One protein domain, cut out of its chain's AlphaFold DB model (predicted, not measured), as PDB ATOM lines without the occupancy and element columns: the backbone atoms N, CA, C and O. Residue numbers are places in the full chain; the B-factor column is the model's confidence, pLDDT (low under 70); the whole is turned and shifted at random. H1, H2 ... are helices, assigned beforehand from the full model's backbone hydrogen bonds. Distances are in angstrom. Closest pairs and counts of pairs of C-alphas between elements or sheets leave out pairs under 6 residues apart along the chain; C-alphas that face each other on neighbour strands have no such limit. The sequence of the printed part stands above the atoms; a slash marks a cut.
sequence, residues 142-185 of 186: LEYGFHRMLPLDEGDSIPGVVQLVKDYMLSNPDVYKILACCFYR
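Overview. This is residues 142 to 185 of the 186 residues of an uncharacterized protein of Dendrothele bispora (strain CBS 962.96) (UniProt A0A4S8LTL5). The chain makes an open, angular path of three separate helices with no common core: H1 sticks out by itself with residues 142 to 148, a link leads to the long H2, and H2 makes a corner with H3 where their ends meet. Residues 180 to 185 stick out at the other end of the printed part. The printed part has 44 residues, with three named helices in the order H1, H2, H3 and no named strand; its class is all helix. It is loose, with a radius of gyration of the C-alphas of 11.8 A, and spans 32 by 26 by 16 A.

Arrangement. H1, residues 142 to 149, is apart from H2, residues 158 to 171. H1 is also apart from H3, residues 173 to 183. H2 and H3 only just touch, with 3 pairs of C-alphas within 8 A, and touch only at the corner by their link. H2 touches H3 with residues 169 to 170 alone, and the closest C-alphas of the two helices, those of Met 169 and Tyr 176, are 5.2 A apart. Their lines stand at a steep tilt of 66 degrees, opposite ways, and their centres are 14.6 A apart. In H1, H2 and H3, every O i to N i+4 pair is within hydrogen-bond range.

Along the chain. H1 begins at C-alpha 142, (40.296, -80.386, 39.771), and measures 10.6 A from first to last C-alpha. H2, 14 residues, is the longest helix at 20.1 A and begins at C-alpha 158, (23.037, -63.293, 42.403). H3 measures 15.2 A and ends at C-alpha 183, (13.929, -83.103, 44.901).

Size, cuts and confidence. The two C-alphas farthest apart, those of Asp 156 and Arg 185, are 33.5 A apart. The printed part has no cut. The link from H1 to H2, 8 residues, is short, and that from H2 to H3, 1 residue, is tight. The mean pLDDT of the printed part is 90.0; residues 184 to 185 are under 70.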
ATOM      1  N   LEU A 142      41.711 -80.110  39.510       93.56
ATOM      2  CA  LEU A 142      40.296 -80.386  39.771       93.56
ATOM      3  C   LEU A 142      39.482 -79.099  39.931       93.56
ATOM      4  O   LEU A 142      38.416 -78.988  39.338       93.56
ATOM      5  N   GLU A 143      39.985 -78.116  40.682       91.75
ATOM      6  CA  GLU A 143      39.313 -76.822  40.871       91.75
ATOM      7  C   GLU A 143      39.219 -76.047  39.556       91.75
ATOM      8  O   GLU A 143      38.159 -75.512  39.239       91.75
ATOM      9  N   TYR A 144      40.277 -76.071  38.740       93.19
ATOM     10  CA  TYR A 144      40.240 -75.515  37.389       93.19
ATOM     11  C   TYR A 144      39.179 -76.211  36.522       93.19
ATOM     12  O   TYR A 144      38.407 -75.547  35.834       93.19
ATOM     13  N   GLY A 145      39.082 -77.542  36.598       92.75
ATOM     14  CA  GLY A 145      38.023 -78.301  35.931       92.75
ATOM     15  C   GLY A 145      36.623 -77.880  36.386       92.75
ATOM     16  O   GLY A 145      35.762 -77.615  35.551       92.75
ATOM     17  N   PHE A 146      36.406 -77.748  37.699       89.56
ATOM     18  CA  PHE A 146      35.139 -77.263  38.255       89.56
ATOM     19  C   PHE A 146      34.797 -75.850  37.772       89.56
ATOM     20  O   PHE A 146      33.668 -75.618  37.346       89.56
ATOM     21  N   HIS A 147      35.774 -74.943  37.746       90.62
ATOM     22  CA  HIS A 147      35.597 -73.577  37.254       90.62
ATOM     23  C   HIS A 147      35.259 -73.527  35.756       90.62
ATOM     24  O   HIS A 147      34.508 -72.666  35.309       90.62
ATOM     25  N   ARG A 148      35.798 -74.452  34.955       91.56
ATOM     26  CA  ARG A 148      35.504 -74.538  33.516       91.56
ATOM     27  C   ARG A 148      34.152 -75.175  33.205       91.56
ATOM     28  O   ARG A 148      33.599 -74.889  32.148       91.56
ATOM     29  N   MET A 149      33.630 -76.034  34.082       90.44
ATOM     30  CA  MET A 149      32.314 -76.651  33.887       90.44
ATOM     31  C   MET A 149      31.170 -75.664  34.115       90.44
ATOM     32  O   MET A 149      30.152 -75.756  33.433       90.44
ATOM     33  N   LEU A 150      31.328 -74.739  35.063       93.56
ATOM     34  CA  LEU A 150      30.294 -73.776  35.416       93.56
ATOM     35  C   LEU A 150      30.936 -72.414  35.730       93.56
ATOM     36  O   LEU A 150      31.377 -72.214  36.865       93.56
ATOM     37  N   PRO A 151      31.002 -71.491  34.751       92.19
ATOM     38  CA  PRO A 151      31.676 -70.201  34.901       92.19
ATOM     39  C   PRO A 151      30.803 -69.229  35.706       92.19
ATOM     40  O   PRO A 151      30.159 -68.327  35.176       92.19
ATOM     41  N   LEU A 152      30.714 -69.456  37.019       93.88
ATOM     42  CA  LEU A 152      29.912 -68.627  37.927       93.88
ATOM     43  C   LEU A 152      30.433 -67.184  38.024       93.88
ATOM     44  O   LEU A 152      29.702 -66.303  38.469       93.88
ATOM     45  N   ASP A 153      31.679 -66.953  37.615       92.69
ATOM     46  CA  ASP A 153      32.349 -65.659  37.547       92.69
ATOM     47  C   ASP A 153      31.803 -64.738  36.445       92.69
ATOM     48  O   ASP A 153      31.964 -63.526  36.545       92.69
ATOM     49  N   GLU A 154      31.087 -65.273  35.451       93.69
ATOM     50  CA  GLU A 154      30.390 -64.468  34.433       93.69
ATOM     51  C   GLU A 154      29.114 -63.789  34.974       93.69
ATOM     52  O   GLU A 154      28.524 -62.925  34.323       93.69
ATOM     53  N   GLY A 155      28.646 -64.178  36.165       94.62
ATOM     54  CA  GLY A 155      27.454 -63.614  36.786       94.62
ATOM     55  C   GLY A 155      27.754 -62.393  37.658       94.62
ATOM     56  O   GLY A 155      28.063 -62.541  38.835       94.62
ATOM     57  N   ASP A 156      27.508 -61.182  37.152       96.06
ATOM     58  CA  ASP A 156      27.701 -59.919  37.902       96.06
ATOM     59  C   ASP A 156      26.721 -59.707  39.080       96.06
ATOM     60  O   ASP A 156      26.750 -58.694  39.783       96.06
ATOM     61  N   SER A 157      25.780 -60.631  39.286       96.75
ATOM     62  CA  SER A 157      24.774 -60.548  40.343       96.75
ATOM     63  C   SER A 157      24.243 -61.929  40.717       96.75
ATOM     64  O   SER A 157      24.246 -62.849  39.901       96.75
ATOM     65  N   ILE A 158      23.697 -62.062  41.931       96.88
ATOM     66  CA  ILE A 158      23.037 -63.293  42.403       96.88
ATOM     67  C   ILE A 158      22.032 -63.860  41.377       96.88
ATOM     68  O   ILE A 158      22.143 -65.044  41.060       96.88
ATOM     69  N   PRO A 159      21.071 -63.086  40.823       97.12
ATOM     70  CA  PRO A 159      20.148 -63.631  39.829       97.12
ATOM     71  C   PRO A 159      20.850 -64.077  38.539       97.12
ATOM     72  O   PRO A 159      20.426 -65.066  37.952       97.12
ATOM     73  N   GLY A 160      21.933 -63.406  38.130       96.38
ATOM     74  CA  GLY A 160      22.752 -63.832  36.991       96.38
ATOM     75  C   GLY A 160      23.408 -65.192  37.234       96.38
ATOM     76  O   GLY A 160      23.271 -66.098  36.420       96.38
ATOM     77  N   VAL A 161      24.017 -65.379  38.407       96.69
ATOM     78  CA  VAL A 161      24.627 -66.655  38.813       96.69
ATOM     79  C   VAL A 161      23.587 -67.780  38.870       96.69
ATOM     80  O   VAL A 161      23.813 -68.870  38.350       96.69
ATOM     81  N   VAL A 162      22.412 -67.525  39.458       96.50
ATOM     82  CA  VAL A 162      21.314 -68.507  39.502       96.50
ATOM     83  C   VAL A 162      20.845 -68.877  38.093       96.50
ATOM     84  O   VAL A 162      20.550 -70.046  37.831       96.50
ATOM     85  N   GLN A 163      20.793 -67.905  37.182       96.62
ATOM     86  CA  GLN A 163      20.423 -68.141  35.793       96.62
ATOM     87  C   GLN A 163      21.463 -69.020  35.076       96.62
ATOM     88  O   GLN A 163      21.068 -69.990  34.436       96.62
ATOM     89  N   LEU A 164      22.764 -68.789  35.286       96.00
ATOM     90  CA  LEU A 164      23.839 -69.640  34.749       96.00
ATOM     91  C   LEU A 164      23.738 -71.092  35.243       96.00
ATOM     92  O   LEU A 164      23.820 -72.028  34.447       96.00
ATOM     93  N   VAL A 165      23.492 -71.300  36.543       95.19
ATOM     94  CA  VAL A 165      23.284 -72.645  37.116       95.19
ATOM     95  C   VAL A 165      22.070 -73.322  36.479       95.19
ATOM     96  O   VAL A 165      22.120 -74.499  36.121       95.19
ATOM     97  N   LYS A 166      20.970 -72.580  36.321       94.88
ATOM     98  CA  LYS A 166      19.745 -73.090  35.704       94.88
ATOM     99  C   LYS A 166      19.979 -73.490  34.250       94.88
ATOM    100  O   LYS A 166      19.553 -74.571  33.852       94.88
ATOM    101  N   ASP A 167      20.663 -72.658  33.478       95.06
ATOM    102  CA  ASP A 167      20.945 -72.929  32.071       95.06
ATOM    103  C   ASP A 167      21.884 -74.130  31.914       95.06
ATOM    104  O   ASP A 167      21.648 -74.998  31.067       95.06
ATOM    105  N   TYR A 168      22.871 -74.270  32.802       94.50
ATOM    106  CA  TYR A 168      23.707 -75.465  32.880       94.50
ATOM    107  C   TYR A 168      22.886 -76.727  33.185       94.50
ATOM    108  O   TYR A 168      23.015 -77.733  32.490       94.50
ATOM    109  N   MET A 169      21.990 -76.687  34.174       94.50
ATOM    110  CA  MET A 169      21.126 -77.831  34.491       94.50
ATOM    111  C   MET A 169      20.227 -78.211  33.312       94.50
ATOM    112  O   MET A 169      20.086 -79.390  33.008       94.50
ATOM    113  N   LEU A 170      19.614 -77.233  32.644       94.44
ATOM    114  CA  LEU A 170      18.688 -77.486  31.538       94.44
ATOM    115  C   LEU A 170      19.393 -78.006  30.278       94.44
ATOM    116  O   LEU A 170      18.795 -78.773  29.523       94.44
ATOM    117  N   SER A 171      20.651 -77.619  30.059       95.31
ATOM    118  CA  SER A 171      21.464 -78.092  28.931       95.31
ATOM    119  C   SER A 171      22.112 -79.463  29.165       95.31
ATOM    120  O   SER A 171      22.455 -80.130  28.190       95.31
ATOM    121  N   ASN A 172      22.218 -79.926  30.418       95.06
ATOM    122  CA  ASN A 172      22.824 -81.210  30.790       95.06
ATOM    123  C   ASN A 172      21.765 -82.169  31.382       95.06
ATOM    124  O   ASN A 172      21.504 -82.165  32.592       95.06
ATOM    125  N   PRO A 173      21.095 -82.994  30.549       93.00
ATOM    126  CA  PRO A 173      19.938 -83.787  30.971       93.00
ATOM    127  C   PRO A 173      20.269 -84.887  31.990       93.00
ATOM    128  O   PRO A 173      19.385 -85.338  32.715       93.00
ATOM    129  N   ASP A 174      21.512 -85.349  32.042       93.06
ATOM    130  CA  ASP A 174      22.038 -86.250  33.066       93.06
ATOM    131  C   ASP A 174      22.084 -85.572  34.444       93.06
ATOM    132  O   ASP A 174      21.532 -86.110  35.408       93.06
ATOM    133  N   VAL A 175      22.624 -84.353  34.516       90.69
ATOM    134  CA  VAL A 175      22.644 -83.524  35.733       90.69
ATOM    135  C   VAL A 175      21.218 -83.193  36.176       90.69
ATOM    136  O   VAL A 175      20.871 -83.380  37.347       90.69
ATOM    137  N   TYR A 176      20.356 -82.780  35.241       90.31
ATOM    138  CA  TYR A 176      18.951 -82.482  35.525       90.31
ATOM    139  C   TYR A 176      18.213 -83.676  36.137       90.31
ATOM    140  O   TYR A 176      17.520 -83.524  37.142       90.31
ATOM    141  N   LYS A 177      18.373 -84.878  35.566       88.75
ATOM    142  CA  LYS A 177      17.716 -86.100  36.058       88.75
ATOM    143  C   LYS A 177      18.171 -86.470  37.467       88.75
ATOM    144  O   LYS A 177      17.332 -86.844  38.285       88.75
ATOM    145  N   ILE A 178      19.468 -86.359  37.757       83.38
ATOM    146  CA  ILE A 178      20.013 -86.637  39.094       83.38
ATOM    147  C   ILE A 178      19.403 -85.673  40.116       83.38
ATOM    148  O   ILE A 178      18.877 -86.111  41.141       83.38
ATOM    149  N   LEU A 179      19.402 -84.373  39.813       81.69
ATOM    150  CA  LEU A 179      18.878 -83.350  40.716       81.69
ATOM    151  C   LEU A 179      17.358 -83.465  40.899       81.69
ATOM    152  O   LEU A 179      16.871 -83.415  42.028       81.69
ATOM    153  N   ALA A 180      16.603 -83.697  39.824       79.75
ATOM    154  CA  ALA A 180      15.153 -83.874  39.891       79.75
ATOM    155  C   ALA A 180      14.759 -85.081  40.761       79.75
ATOM    156  O   ALA A 180      13.827 -84.985  41.562       79.75
ATOM    157  N   CYS A 181      15.501 -86.192  40.672       74.94
ATOM    158  CA  CYS A 181      15.299 -87.362  41.530       74.94
ATOM    159  C   CYS A 181      15.542 -87.067  43.018       74.94
ATOM    160  O   CYS A 181      14.865 -87.649  43.865       74.94
ATOM    161  N   CYS A 182      16.478 -86.175  43.353       72.06
ATOM    162  CA  CYS A 182      16.715 -85.764  44.738       72.06
ATOM    163  C   CYS A 182      15.594 -84.872  45.290       72.06
ATOM    164  O   CYS A 182      15.253 -84.995  46.465       72.06
ATOM    165  N   PHE A 183      14.997 -84.010  44.464       70.81
ATOM    166  CA  PHE A 183      13.929 -83.103  44.901       70.81
ATOM    167  C   PHE A 183      12.548 -83.765  45.004       70.81
ATOM    168  O   PHE A 183      11.764 -83.385  45.866       70.81
ATOM    169  N   TYR A 184      12.249 -84.773  44.179       63.19
ATOM    170  CA  TYR A 184      10.940 -85.447  44.163       63.19
ATOM    171  C   TYR A 184      10.819 -86.654  45.111       63.19
ATOM    172  O   TYR A 184       9.828 -87.381  45.056       63.19
ATOM    173  N   ARG A 185      11.816 -86.894  45.973       56.53
ATOM    174  CA  ARG A 185      11.834 -88.015  46.931       56.53
ATOM    175  C   ARG A 185      11.711 -87.574  48.400       56.53
ATOM    176  O   ARG A 185      12.255 -88.248  49.274       56.53
TER     177      ARG A 185